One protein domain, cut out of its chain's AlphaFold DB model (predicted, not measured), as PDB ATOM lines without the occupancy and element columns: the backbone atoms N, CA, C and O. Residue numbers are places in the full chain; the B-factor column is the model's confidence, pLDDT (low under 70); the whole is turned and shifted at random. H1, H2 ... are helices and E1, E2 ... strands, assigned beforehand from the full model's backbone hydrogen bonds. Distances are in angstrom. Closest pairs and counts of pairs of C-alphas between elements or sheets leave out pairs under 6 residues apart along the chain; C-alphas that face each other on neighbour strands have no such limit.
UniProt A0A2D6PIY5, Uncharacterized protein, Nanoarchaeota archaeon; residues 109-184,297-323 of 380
ATOM      1  N   SER A 109     212.035 510.683 490.943       66.44
ATOM      2  CA  SER A 109     212.482 509.314 490.798       66.44
ATOM      3  C   SER A 109     212.546 508.775 492.218       66.44
ATOM      4  O   SER A 109     213.436 509.162 492.981       66.44
ATOM      5  N   ASP A 110     211.562 507.968 492.604       86.19
ATOM      6  CA  ASP A 110     211.614 507.324 493.905       86.19
ATOM      7  C   ASP A 110     212.489 506.081 493.767       86.19
ATOM      8  O   ASP A 110     212.324 505.257 492.864       86.19
ATOM      9  N   PHE A 111     213.441 505.953 494.678       92.00
ATOM     10  CA  PHE A 111     214.344 504.818 494.734       92.00
ATOM     11  C   PHE A 111     213.933 503.917 495.895       92.00
ATOM     12  O   PHE A 111     213.652 504.385 497.001       92.00
ATOM     13  N   SER A 112     213.871 502.614 495.642       91.56
ATOM     14  CA  SER A 112     213.555 501.606 496.649       91.56
ATOM     15  C   SER A 112     214.687 500.583 496.735       91.56
ATOM     16  O   SER A 112     215.087 500.057 495.694       91.56
ATOM     17  N   PRO A 113     215.188 500.264 497.940       93.62
ATOM     18  CA  PRO A 113     214.780 500.814 499.236       93.62
ATOM     19  C   PRO A 113     215.195 502.286 499.414       93.62
ATOM     20  O   PRO A 113     216.174 502.735 498.831       93.62
ATOM     21  N   ALA A 114     214.469 503.034 500.251       85.75
ATOM     22  CA  ALA A 114     214.729 504.464 500.476       85.75
ATOM     23  C   ALA A 114     216.024 504.755 501.269       85.75
ATOM     24  O   ALA A 114     216.482 505.894 501.314       85.75
ATOM     25  N   GLY A 115     216.597 503.748 501.938       86.19
ATOM     26  CA  GLY A 115     217.874 503.874 502.641       86.19
ATOM     27  C   GLY A 115     219.056 503.660 501.699       86.19
ATOM     28  O   GLY A 115     218.960 502.856 500.783       86.19
ATOM     29  N   SER A 116     220.182 504.327 501.959       92.19
ATOM     30  CA  SER A 116     221.431 504.167 501.195       92.19
ATOM     31  C   SER A 116     222.266 502.953 501.611       92.19
ATOM     32  O   SER A 116     223.283 502.676 500.987       92.19
ATOM     33  N   SER A 117     221.864 502.228 502.659       95.88
ATOM     34  CA  SER A 117     222.549 501.026 503.140       95.88
ATOM     35  C   SER A 117     221.562 499.878 503.328       95.88
ATOM     36  O   SER A 117     220.462 500.076 503.854       95.88
ATOM     37  N   VAL A 118     221.954 498.687 502.882       96.88
ATOM     38  CA  VAL A 118     221.183 497.446 502.975       96.88
ATOM     39  C   VAL A 118     222.100 496.363 503.531       96.88
ATOM     40  O   VAL A 118     223.184 496.148 503.000       96.88
ATOM     41  N   VAL A 119     221.665 495.677 504.585       96.81
ATOM     42  CA  VAL A 119     222.359 494.501 505.132       96.81
ATOM     43  C   VAL A 119     221.584 493.255 504.714       96.81
ATOM     44  O   VAL A 119     220.350 493.269 504.758       96.81
ATOM     45  N   MET A 120     222.294 492.227 504.257       96.38
ATOM     46  CA  MET A 120     221.741 490.958 503.777       96.38
ATOM     47  C   MET A 120     222.586 489.786 504.275       96.38
ATOM     48  O   MET A 120     223.796 489.925 504.431       96.38
ATOM     49  N   GLU A 121     221.976 488.621 504.455       96.06
ATOM     50  CA  GLU A 121     222.710 487.370 504.690       96.06
ATOM     51  C   GLU A 121     223.050 486.669 503.364       96.06
ATOM     52  O   GLU A 121     222.335 486.800 502.364       96.06
ATOM     53  N   VAL A 122     224.127 485.875 503.349       94.19
ATOM     54  CA  VAL A 122     224.455 485.024 502.193       94.19
ATOM     55  C   VAL A 122     223.266 484.128 501.814       94.19
ATOM     56  O   VAL A 122     222.728 483.385 502.637       94.19
ATOM     57  N   GLY A 123     222.895 484.162 500.534       90.12
ATOM     58  CA  GLY A 123     221.785 483.417 499.940       90.12
ATOM     59  C   GLY A 123     220.451 484.169 499.907       90.12
ATOM     60  O   GLY A 123     219.485 483.656 499.337       90.12
ATOM     61  N   GLU A 124     220.365 485.367 500.489       95.12
ATOM     62  CA  GLU A 124     219.184 486.220 500.354       95.12
ATOM     63  C   GLU A 124     219.114 486.904 498.981       95.12
ATOM     64  O   GLU A 124     220.123 487.223 498.354       95.12
ATOM     65  N   LYS A 125     217.891 487.205 498.533       94.75
ATOM     66  CA  LYS A 125     217.640 488.014 497.333       94.75
ATOM     67  C   LYS A 125     216.922 489.298 497.710       94.75
ATOM     68  O   LYS A 125     215.965 489.269 498.487       94.75
ATOM     69  N   LYS A 126     217.329 490.422 497.121       95.62
ATOM     70  CA  LYS A 126     216.690 491.724 497.349       95.62
ATOM     71  C   LYS A 126     216.423 492.443 496.040       95.62
ATOM     72  O   LYS A 126     217.300 492.553 495.195       95.62
ATOM     73  N   SER A 127     215.205 492.964 495.897       93.62
ATOM     74  CA  SER A 127     214.843 493.814 494.766       93.62
ATOM     75  C   SER A 127     215.132 495.277 495.081       93.62
ATOM     76  O   SER A 127     214.727 495.788 496.127       93.62
ATOM     77  N   PHE A 128     215.765 495.933 494.124       94.69
ATOM     78  CA  PHE A 128     215.968 497.366 494.020       94.69
ATOM     79  C   PHE A 128     215.084 497.887 492.894       94.69
ATOM     80  O   PHE A 128     214.835 497.179 491.915       94.69
ATOM     81  N   ALA A 129     214.571 499.100 493.039       91.19
ATOM     82  CA  ALA A 129     213.726 499.715 492.031       91.19
ATOM     83  C   ALA A 129     214.014 501.207 491.915       91.19
ATOM     84  O   ALA A 129     214.265 501.882 492.914       91.19
ATOM     85  N   ALA A 130     213.917 501.710 490.695       90.62
ATOM     86  CA  ALA A 130     213.850 503.122 490.381       90.62
ATOM     87  C   ALA A 130     212.517 503.370 489.664       90.62
ATOM     88  O   ALA A 130     212.238 502.764 488.629       90.62
ATOM     89  N   SER A 131     211.657 504.204 490.248       79.62
ATOM     90  CA  SER A 131     210.349 504.539 489.683       79.62
ATOM     91  C   SER A 131     210.403 505.824 488.848       79.62
ATOM     92  O   SER A 131     211.281 506.673 489.009       79.62
ATOM     93  N   GLY A 132     209.457 505.954 487.916       67.12
ATOM     94  CA  GLY A 132     209.314 507.092 487.009       67.12
ATOM     95  C   GLY A 132     208.399 506.754 485.828       67.12
ATOM     96  O   GLY A 132     208.052 505.594 485.610       67.12
ATOM     97  N   GLU A 133     207.983 507.751 485.050       56.44
ATOM     98  CA  GLU A 133     207.352 507.493 483.749       56.44
ATOM     99  C   GLU A 133     208.430 507.094 482.732       56.44
ATOM    100  O   GLU A 133     209.448 507.778 482.622       56.44
ATOM    101  N   ASN A 134     208.206 506.003 481.986       62.47
ATOM    102  CA  ASN A 134     209.123 505.475 480.962       62.47
ATOM    103  C   ASN A 134     210.556 505.230 481.478       62.47
ATOM    104  O   ASN A 134     211.524 505.737 480.914       62.47
ATOM    105  N   VAL A 135     210.701 504.471 482.571       71.81
ATOM    106  CA  VAL A 135     212.014 504.183 483.172       71.81
ATOM    107  C   VAL A 135     212.858 503.309 482.244       71.81
ATOM    108  O   VAL A 135     212.667 502.097 482.182       71.81
ATOM    109  N   SER A 136     213.817 503.933 481.569       83.56
ATOM    110  CA  SER A 136     215.041 503.271 481.125       83.56
ATOM    111  C   SER A 136     216.092 503.513 482.202       83.56
ATOM    112  O   SER A 136     216.488 504.660 482.426       83.56
ATOM    113  N   ALA A 137     216.485 502.459 482.911       90.06
ATOM    114  CA  ALA A 137     217.482 502.545 483.970       90.06
ATOM    115  C   ALA A 137     218.826 502.016 483.483       90.06
ATOM    116  O   ALA A 137     218.893 501.016 482.778       90.06
ATOM    117  N   GLU A 138     219.902 502.669 483.900       94.50
ATOM    118  CA  GLU A 138     221.246 502.122 483.779       94.50
ATOM    119  C   GLU A 138     221.726 501.681 485.155       94.50
ATOM    120  O   GLU A 138     221.891 502.511 486.050       94.50
ATOM    121  N   TRP A 139     221.946 500.380 485.324       95.50
ATOM    122  CA  TRP A 139     222.430 499.811 486.577       95.50
ATOM    123  C   TRP A 139     223.938 499.573 486.535       95.50
ATOM    124  O   TRP A 139     224.490 499.187 485.503       95.50
ATOM    125  N   TYR A 140     224.598 499.756 487.674       94.31
ATOM    126  CA  TYR A 140     226.022 499.513 487.867       94.31
ATOM    127  C   TYR A 140     226.238 498.779 489.196       94.31
ATOM    128  O   TYR A 140     225.696 499.201 490.213       94.31
ATOM    129  N   LEU A 141     227.033 497.706 489.204       94.75
ATOM    130  CA  LEU A 141     227.444 496.992 490.422       94.75
ATOM    131  C   LEU A 141     228.961 497.083 490.567       94.75
ATOM    132  O   LEU A 141     229.678 496.673 489.661       94.75
ATOM    133  N   ASP A 142     229.451 497.626 491.677       91.50
ATOM    134  CA  ASP A 142     230.876 497.892 491.919       91.50
ATOM    135  C   ASP A 142     231.534 498.658 490.746       91.50
ATOM    136  O   ASP A 142     232.659 498.377 490.332       91.50
ATOM    137  N   GLY A 143     230.797 499.610 490.158       88.50
ATOM    138  CA  GLY A 143     231.232 500.407 489.002       88.50
ATOM    139  C   GLY A 143     231.140 499.706 487.636       88.50
ATOM    140  O   GLY A 143     231.485 500.309 486.617       88.50
ATOM    141  N   LEU A 144     230.665 498.457 487.577       82.94
ATOM    142  CA  LEU A 144     230.460 497.706 486.334       82.94
ATOM    143  C   LEU A 144     229.027 497.866 485.820       82.94
ATOM    144  O   LEU A 144     228.084 497.454 486.494       82.94
ATOM    145  N   LYS A 145     228.861 498.400 484.602       90.88
ATOM    146  CA  LYS A 145     227.548 498.556 483.949       90.88
ATOM    147  C   LYS A 145     226.899 497.195 483.700       90.88
ATOM    148  O   LYS A 145     227.494 496.351 483.032       90.88
ATOM    149  N   LEU A 146     225.685 496.999 484.203       88.25
ATOM    150  CA  LEU A 146     224.895 495.780 484.039       88.25
ATOM    151  C   LEU A 146     224.083 495.836 482.731       88.25
ATOM    152  O   LEU A 146     223.763 496.928 482.261       88.25
ATOM    153  N   PRO A 147     223.738 494.683 482.128       84.19
ATOM    154  CA  PRO A 147     222.918 494.633 480.914       84.19
ATOM    155  C   PRO A 147     221.430 494.927 481.170       84.19
ATOM    156  O   PRO A 147     220.670 495.091 480.221       84.19
ATOM    157  N   GLU A 148     221.007 494.958 482.436       82.81
ATOM    158  CA  GLU A 148     219.628 495.229 482.835       82.81
ATOM    159  C   GLU A 148     219.248 496.681 482.528       82.81
ATOM    160  O   GLU A 148     219.936 497.610 482.955       82.81
ATOM    161  N   THR A 149     218.137 496.870 481.816       85.25
ATOM    162  CA  THR A 149     217.609 498.200 481.468       85.25
ATOM    163  C   THR A 149     216.267 498.502 482.128       85.25
ATOM    164  O   THR A 149     215.754 499.618 482.003       85.25
ATOM    165  N   SER A 150     215.652 497.522 482.803       87.31
ATOM    166  CA  SER A 150     214.367 497.730 483.468       87.31
ATOM    167  C   SER A 150     214.515 498.597 484.717       87.31
ATOM    168  O   SER A 150     215.579 498.685 485.326       87.31
ATOM    169  N   GLY A 151     213.419 499.220 485.154       87.62
ATOM    170  CA  GLY A 151     213.383 499.989 486.402       87.62
ATOM    171  C   GLY A 151     213.559 499.152 487.674       87.62
ATOM    172  O   GLY A 151     213.438 499.695 488.768       87.62
ATOM    173  N   THR A 152     213.826 497.849 487.572       90.81
ATOM    174  CA  THR A 152     214.006 496.950 488.715       90.81
ATOM    175  C   THR A 152     215.233 496.069 488.544       90.81
ATOM    176  O   THR A 152     215.471 495.538 487.470       90.81
ATOM    177  N   PHE A 153     215.964 495.844 489.627       93.56
ATOM    178  CA  PHE A 153     217.113 494.950 489.653       93.56
ATOM    179  C   PHE A 153     217.036 494.052 490.883       93.56
ATOM    180  O   PHE A 153     216.763 494.525 491.984       93.56
ATOM    181  N   VAL A 154     217.261 492.749 490.714       94.00
ATOM    182  CA  VAL A 154     217.285 491.798 491.828       94.00
ATOM    183  C   VAL A 154     218.729 491.415 492.105       94.00
ATOM    184  O   VAL A 154     219.362 490.757 491.288       94.00
ATOM    185  N   PHE A 155     219.228 491.810 493.272       95.00
ATOM    186  CA  PHE A 155     220.542 491.424 493.764       95.00
ATOM    187  C   PHE A 155     220.458 490.076 494.485       95.00
ATOM    188  O   PHE A 155     219.592 489.885 495.347       95.00
ATOM    189  N   ASP A 156     221.364 489.160 494.144       93.31
ATOM    190  CA  ASP A 156     221.534 487.860 494.799       93.31
ATOM    191  C   ASP A 156     222.791 487.898 495.686       93.31
ATOM    192  O   ASP A 156     223.905 488.106 495.197       93.31
ATOM    193  N   ALA A 157     222.625 487.739 497.000       94.44
ATOM    194  CA  ALA A 157     223.707 487.860 497.974       94.44
ATOM    195  C   ALA A 157     224.562 486.583 498.029       94.44
ATOM    196  O   ALA A 157     224.546 485.840 499.004       94.44
ATOM    197  N   VAL A 158     225.319 486.306 496.968       89.00
ATOM    198  CA  VAL A 158     226.114 485.067 496.851       89.00
ATOM    199  C   VAL A 158     227.481 485.172 497.544       89.00
ATOM    200  O   VAL A 158     228.030 484.164 497.984       89.00
ATOM    201  N   ILE A 159     228.046 486.379 497.646       83.25
ATOM    202  CA  ILE A 159     229.406 486.614 498.154       83.25
ATOM    203  C   ILE A 159     229.371 487.581 499.338       83.25
ATOM    204  O   ILE A 159     228.835 488.682 499.223       83.25
ATOM    205  N   VAL A 160     230.012 487.181 500.439       92.31
ATOM    206  CA  VAL A 160     230.236 488.002 501.640       92.31
ATOM    207  C   VAL A 160     231.074 489.233 501.302       92.31
ATOM    208  O   VAL A 160     232.095 489.136 500.618       92.31
ATOM    209  N   GLY A 161     230.682 490.388 501.832       93.38
ATOM    210  CA  GLY A 161     231.426 491.635 501.697       93.38
ATOM    211  C   GLY A 161     230.540 492.831 501.374       93.38
ATOM    212  O   GLY A 161     229.315 492.768 501.431       93.38
ATOM    213  N   THR A 162     231.179 493.949 501.045       94.62
ATOM    214  CA  THR A 162     230.492 495.184 500.658       94.62
ATOM    215  C   THR A 162     230.428 495.298 499.138       94.62
ATOM    216  O   THR A 162     231.429 495.067 498.455       94.62
ATOM    217  N   ASN A 163     229.254 495.655 498.624       93.81
ATOM    218  CA  ASN A 163     229.004 495.929 497.213       93.81
ATOM    219  C   ASN A 163     228.343 497.305 497.066       93.81
ATOM    220  O   ASN A 163     227.584 497.728 497.942       93.81
ATOM    221  N   GLU A 164     228.609 497.999 495.967       96.88
ATOM    222  CA  GLU A 164     227.988 499.277 495.622       96.88
ATOM    223  C   GLU A 164     227.068 499.096 494.414       96.88
ATOM    224  O   GLU A 164     227.526 498.759 493.326       96.88
ATOM    225  N   LEU A 165     225.767 499.317 494.593       97.12
ATOM    226  CA  LEU A 165     224.788 499.278 493.510       97.12
ATOM    227  C   LEU A 165     224.356 500.703 493.176       97.12
ATOM    228  O   LEU A 165     223.760 501.380 494.010       97.12
ATOM    229  N   GLN A 166     224.614 501.147 491.953       97.06
ATOM    230  CA  GLN A 166     224.189 502.445 491.444       97.06
ATOM    231  C   GLN A 166     223.138 502.259 490.348       97.06
ATOM    232  O   GLN A 166     223.230 501.351 489.524       97.06
ATOM    233  N   VAL A 167     222.145 503.141 490.325       95.50
ATOM    234  CA  VAL A 167     221.165 503.239 489.242       95.50
ATOM    235  C   VAL A 167     221.083 504.674 488.755       95.50
ATOM    236  O   VAL A 167     221.055 505.595 489.570       95.50
ATOM    237  N   THR A 168     221.005 504.862 487.441       92.56
ATOM    238  CA  THR A 168     220.776 506.163 486.808       92.56
ATOM    239  C   THR A 168     219.504 506.107 485.971       92.56
ATOM    240  O   THR A 168     219.378 505.265 485.085       92.56
ATOM    241  N   VAL A 169     218.558 507.006 486.242       89.56
ATOM    242  CA  VAL A 169     217.297 507.148 485.501       89.56
ATOM    243  C   VAL A 169     217.107 508.611 485.135       89.56
ATOM    244  O   VAL A 169     217.040 509.465 486.015       89.56
ATOM    245  N   ASN A 170     216.990 508.912 483.838       83.06
ATOM    246  CA  ASN A 170     216.767 510.278 483.342       83.06
ATOM    247  C   ASN A 170     217.773 511.308 483.912       83.06
ATOM    248  O   ASN A 170     217.388 512.418 484.273       83.06
ATOM    249  N   GLY A 171     219.045 510.918 484.051       82.06
ATOM    250  CA  GLY A 171     220.114 511.763 484.601       82.06
ATOM    251  C   GLY A 171     220.145 511.882 486.131       82.06
ATOM    252  O   GLY A 171     221.074 512.480 486.667       82.06
ATOM    253  N   VAL A 172     219.182 511.297 486.850       86.69
ATOM    254  CA  VAL A 172     219.196 511.223 488.317       86.69
ATOM    255  C   VAL A 172     219.786 509.885 488.742       86.69
ATOM    256  O   VAL A 172     219.313 508.835 488.309       86.69
ATOM    257  N   SER A 173     220.805 509.919 489.599       91.81
ATOM    258  CA  SER A 173     221.458 508.717 490.114       91.81
ATOM    259  C   SER A 173     221.154 508.474 491.589       91.81
ATOM    260  O   SER A 173     221.158 509.420 492.379       91.81
ATOM    261  N   ASN A 174     221.002 507.209 491.972       95.12
ATOM    262  CA  ASN A 174     220.996 506.772 493.365       95.12
ATOM    263  C   ASN A 174     221.996 505.634 493.577       95.12
ATOM    264  O   ASN A 174     222.205 504.823 492.674       95.12
ATOM    265  N   THR A 175     222.569 505.564 494.777       96.75
ATOM    266  CA  THR A 175     223.577 504.562 495.140       96.75
ATOM    267  C   THR A 175     223.214 503.896 496.464       96.75
ATOM    268  O   THR A 175     222.912 504.571 497.450       96.75
ATOM    269  N   TRP A 176     223.278 502.567 496.487       98.00
ATOM    270  CA  TRP A 176     223.118 501.725 497.666       98.00
ATOM    271  C   TRP A 176     224.427 501.017 498.006       98.00
ATOM    272  O   TRP A 176     225.058 500.409 497.146       98.00
ATOM    273  N   THR A 177     224.789 501.021 499.284       97.38
ATOM    274  CA  THR A 177     225.833 500.163 499.845       97.38
ATOM    275  C   THR A 177     225.186 498.893 500.394       97.38
ATOM    276  O   THR A 177     224.375 498.954 501.316       97.38
ATOM    277  N   ILE A 178     225.535 497.739 499.833       97.88
ATOM    278  CA  ILE A 178     225.002 496.430 500.220       97.88
ATOM    279  C   ILE A 178     226.079 495.681 501.005       97.88
ATOM    280  O   ILE A 178     227.119 495.331 500.447       97.88
ATOM    281  N   LEU A 179     225.841 495.430 502.291       97.25
ATOM    282  CA  LEU A 179     226.690 494.592 503.137       97.25
ATOM    283  C   LEU A 179     226.101 493.181 503.197       97.25
ATOM    284  O   LEU A 179     225.015 492.991 503.737       97.25
ATOM    285  N   VAL A 180     226.820 492.210 502.642       96.94
ATOM    286  CA  VAL A 180     226.476 490.789 502.721       96.94
ATOM    287  C   VAL A 180     227.278 490.150 503.848       96.94
ATOM    288  O   VAL A 180     228.509 490.117 503.783       96.94
ATOM    289  N   GLU A 181     226.588 489.644 504.862       96.44
ATOM    290  CA  GLU A 181     227.168 488.976 506.028       96.44
ATOM    291  C   GLU A 181     227.032 487.454 505.899       96.44
ATOM    292  O   GLU A 181     226.096 486.942 505.275       96.44
ATOM    293  N   GLU A 182     227.982 486.708 506.470       93.62
ATOM    294  CA  GLU A 182     227.814 485.261 506.601       93.62
ATOM    295  C   GLU A 182     226.575 484.988 507.447       93.62
ATOM    296  O   GLU A 182     226.401 485.574 508.515       93.62
ATOM    297  N   LYS A 183     225.722 484.080 506.973       88.94
ATOM    298  CA  LYS A 183     224.613 483.589 507.777       88.94
ATOM    299  C   LYS A 183     225.201 482.968 509.036       88.94
ATOM    300  O   LYS A 183     225.854 481.927 508.943       88.94
ATOM    301  N   GLU A 184     224.982 483.596 510.191       82.38
ATOM    302  CA  GLU A 184     225.340 482.994 511.466       82.38
ATOM    303  C   GLU A 184     224.533 481.704 511.585       82.38
ATOM    304  O   GLU A 184     223.337 481.696 511.891       82.38
ATOM    305  N   GLY A 297     223.999 486.589 476.403       87.31
ATOM    306  CA  GLY A 297     223.999 487.789 477.249       87.31
ATOM    307  C   GLY A 297     225.245 487.890 478.131       87.31
ATOM    308  O   GLY A 297     225.945 488.904 478.105       87.31
ATOM    309  N   LEU A 298     225.579 486.810 478.846       92.75
ATOM    310  CA  LEU A 298     226.770 486.759 479.695       92.75
ATOM    311  C   LEU A 298     228.065 486.881 478.874       92.75
ATOM    312  O   LEU A 298     229.006 487.555 479.296       92.75
ATOM    313  N   LYS A 299     228.111 486.284 477.676       90.50
ATOM    314  CA  LYS A 299     229.266 486.369 476.772       90.50
ATOM    315  C   LYS A 299     229.529 487.804 476.319       90.50
ATOM    316  O   LYS A 299     230.670 488.262 476.391       90.50
ATOM    317  N   ASN A 300     228.487 488.508 475.878       85.75
ATOM    318  CA  ASN A 300     228.596 489.904 475.458       85.75
ATOM    319  C   ASN A 300     229.031 490.788 476.634       85.75
ATOM    320  O   ASN A 300     229.992 491.543 476.501       85.75
ATOM    321  N   TYR A 301     228.411 490.602 477.804       88.31
ATOM    322  CA  TYR A 301     228.760 491.315 479.033       88.31
ATOM    323  C   TYR A 301     230.244 491.162 479.409       88.31
ATOM    324  O   TYR A 301     230.939 492.160 479.615       88.31
ATOM    325  N   ILE A 302     230.754 489.926 479.468       86.19
ATOM    326  CA  ILE A 302     232.155 489.657 479.822       86.19
ATOM    327  C   ILE A 302     233.101 490.241 478.760       86.19
ATOM    328  O   ILE A 302     234.061 490.928 479.105       86.19
ATOM    329  N   SER A 303     232.819 490.030 477.468       81.44
ATOM    330  CA  SER A 303     233.679 490.498 476.371       81.44
ATOM    331  C   SER A 303     233.784 492.025 476.300       81.44
ATOM    332  O   SER A 303     234.879 492.566 476.136       81.44
ATOM    333  N   GLU A 304     232.664 492.739 476.433       79.38
ATOM    334  CA  GLU A 304     232.647 494.204 476.386       79.38
ATOM    335  C   GLU A 304     233.401 494.834 477.554       79.38
ATOM    336  O   GLU A 304     234.119 495.816 477.361       79.38
ATOM    337  N   ASN A 305     233.278 494.274 478.759       80.19
ATOM    338  CA  ASN A 305     233.968 494.818 479.922       80.19
ATOM    339  C   ASN A 305     235.457 494.430 479.955       80.19
ATOM    340  O   ASN A 305     236.286 495.259 480.326       80.19
ATOM    341  N   LEU A 306     235.850 493.256 479.450       76.38
ATOM    342  CA  LEU A 306     237.272 492.949 479.234       76.38
ATOM    343  C   LEU A 306     237.933 493.955 478.278       76.38
ATOM    344  O   LEU A 306     239.022 494.448 478.563       76.38
ATOM    345  N   LYS A 307     237.252 494.344 477.188       69.56
ATOM    346  CA  LYS A 307     237.741 495.384 476.257       69.56
ATOM    347  C   LYS A 307     237.921 496.753 476.918       69.56
ATOM    348  O   LYS A 307     238.767 497.527 476.479       69.56
ATOM    349  N   LYS A 308     237.143 497.051 477.963       68.88
ATOM    350  CA  LYS A 308     237.253 498.283 478.764       68.88
ATOM    351  C   LYS A 308     238.360 498.213 479.830       68.88
ATOM    352  O   LYS A 308     238.625 499.220 480.477       68.88
ATOM    353  N   GLY A 309     239.023 497.064 479.993       64.69
ATOM    354  CA  GLY A 309     240.172 496.887 480.889       64.69
ATOM    355  C   GLY A 309     239.837 496.417 482.307       64.69
ATOM    356  O   GLY A 309     240.711 496.469 483.174       64.69
ATOM    357  N   TYR A 310     238.609 495.959 482.564       70.06
ATOM    358  CA  TYR A 310     238.234 495.397 483.866       70.06
ATOM    359  C   TYR A 310     238.920 494.050 484.123       70.06
ATOM    360  O   TYR A 310     239.168 493.271 483.198       70.06
ATOM    361  N   LYS A 311     239.224 493.757 485.394       76.25
ATOM    362  CA  LYS A 311     239.899 492.509 485.774       76.25
ATOM    363  C   LYS A 311     238.929 491.332 485.779       76.25
ATOM    364  O   LYS A 311     237.761 491.473 486.134       76.25
ATOM    365  N   LYS A 312     239.436 490.138 485.464       80.19
ATOM    366  CA  LYS A 312     238.645 488.899 485.420       80.19
ATOM    367  C   LYS A 312     237.917 488.628 486.738       80.19
ATOM    368  O   LYS A 312     236.753 488.249 486.720       80.19
ATOM    369  N   GLU A 313     238.576 488.851 487.871       81.31
ATOM    370  CA  GLU A 313     238.012 488.615 489.203       81.31
ATOM    371  C   GLU A 313     236.816 489.537 489.499       81.31
ATOM    372  O   GLU A 313     235.823 489.097 490.079       81.31
ATOM    373  N   GLU A 314     236.878 490.794 489.051       80.81
ATOM    374  CA  GLU A 314     235.801 491.783 489.205       80.81
ATOM    375  C   GLU A 314     234.586 491.403 488.347       80.81
ATOM    376  O   GLU A 314     233.448 491.455 488.813       80.81
ATOM    377  N   LEU A 315     234.829 490.923 487.122       84.00
ATOM    378  CA  LEU A 315     233.774 490.447 486.222       84.00
ATOM    379  C   LEU A 315     233.084 489.185 486.737       84.00
ATOM    380  O   LEU A 315     231.866 489.069 486.613       84.00
ATOM    381  N   VAL A 316     233.835 488.257 487.342       89.69
ATOM    382  CA  VAL A 316     233.263 487.071 488.001       89.69
ATOM    383  C   VAL A 316     232.340 487.502 489.137       89.69
ATOM    384  O   VAL A 316     231.195 487.058 489.189       89.69
ATOM    385  N   LYS A 317     232.800 488.406 490.011       86.06
ATOM    386  CA  LYS A 317     232.007 488.904 491.144       86.06
ATOM    387  C   LYS A 317     230.713 489.578 490.674       86.06
ATOM    388  O   LYS A 317     229.641 489.266 491.188       86.06
ATOM    389  N   ALA A 318     230.796 490.451 489.671       84.81
ATOM    390  CA  ALA A 318     229.629 491.159 489.156       84.81
ATOM    391  C   ALA A 318     228.646 490.241 488.414       84.81
ATOM    392  O   ALA A 318     227.436 490.392 488.575       84.81
ATOM    393  N   ALA A 319     229.137 489.258 487.652       89.44
ATOM    394  CA  ALA A 319     228.281 488.263 487.011       89.44
ATOM    395  C   ALA A 319     227.557 487.378 488.043       89.44
ATOM    396  O   ALA A 319     226.358 487.142 487.906       89.44
ATOM    397  N   LEU A 320     228.240 486.953 489.112       88.69
ATOM    398  CA  LEU A 320     227.604 486.228 490.220       88.69
ATOM    399  C   LEU A 320     226.520 487.077 490.900       88.69
ATOM    400  O   LEU A 320     225.433 486.574 491.168       88.69
ATOM    401  N   GLY A 321     226.776 488.373 491.117       77.69
ATOM    402  CA  GLY A 321     225.796 489.308 491.687       77.69
ATOM    403  C   GLY A 321     224.543 489.522 490.823       77.69
ATOM    404  O   GLY A 321     223.492 489.877 491.351       77.69
ATOM    405  N   GLN A 322     224.631 489.263 489.512       81.75
ATOM    406  CA  GLN A 322     223.490 489.243 488.583       81.75
ATOM    407  C   GLN A 322     222.744 487.891 488.565       81.75
ATOM    408  O   GLN A 322     221.794 487.720 487.803       81.75
ATOM    409  N   GLY A 323     223.166 486.915 489.374       85.56
ATOM    410  CA  GLY A 323     222.540 485.595 489.460       85.56
ATOM    411  C   GLY A 323     223.037 484.573 488.433       85.56
ATOM    412  O   GLY A 323     222.445 483.496 488.327       85.56
TER     413      GLY A 323
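Overview. This is residues 109 to 184 and 297 to 323 of the 380 residues of an uncharacterized protein of Nanoarchaeota archaeon (UniProt A0A2D6PIY5). Two sheets stand partly face to face as a small sandwich, the two-stranded sheet E2 E4 covering part of the larger, twisted sheet E1 E6 E5 E3, and a helical hairpin of H1 and H2 sits near one end, by Leu 141 and Asp 156. The printed part has 103 residues, with six named strands and then two named helices; its class is mixed. The larger sheet is mixed, the smaller antiparallel. The whole is compact, radius of gyration of the C-alphas 13.5 A, spanning 39 by 36 by 18 A.

Arrangement. E6, residues 172 to 181, is parallel to edge strand E1, residues 117 to 121; N 118 and O 177, 2.9 A apart, are within hydrogen-bond range. E5, residues 161 to 169, forms an antiparallel hairpin with E6, with N 165 and O 176 at 2.9 A. Edge strand E3, residues 137 to 141, is antiparallel to E5, with N 140 and O 166 at 2.8 A. E2, residues 125 to 130, and E4, residues 152 to 156, are antiparallel, with N 128 and O 153 at 2.7 A. The sheets' facing parts are 8.9 A centre to centre. H2, residues 312 to 321, only grazes the larger sheet; its closest C-alphas to E3 are Ala 318 and Leu 141, 6.4 A. H1, residues 297 to 307, touches H2, closest C-alphas Ile 302 and Leu 315, 6.6 A, opposite ways at 32 degrees, only just a shallow tilt. In H1 and H2 every O i to N i+4 pair is within hydrogen-bond range.

Along the chain. E1 begins at C-alpha 117 (222.549, 501.026, 503.140); H2 ends at C-alpha 321 (225.796, 489.308, 491.687). E6 is 29.5 A long, E5 26.5 A, E2 17.1 A, H1 15.7 A.

Size, cuts and confidence. Residues 185 to 296 are not printed; C-alphas 184 and 297 are 34.6 A apart. Confidence is under 70 at residues 109, 132 to 134 and 307 to 309.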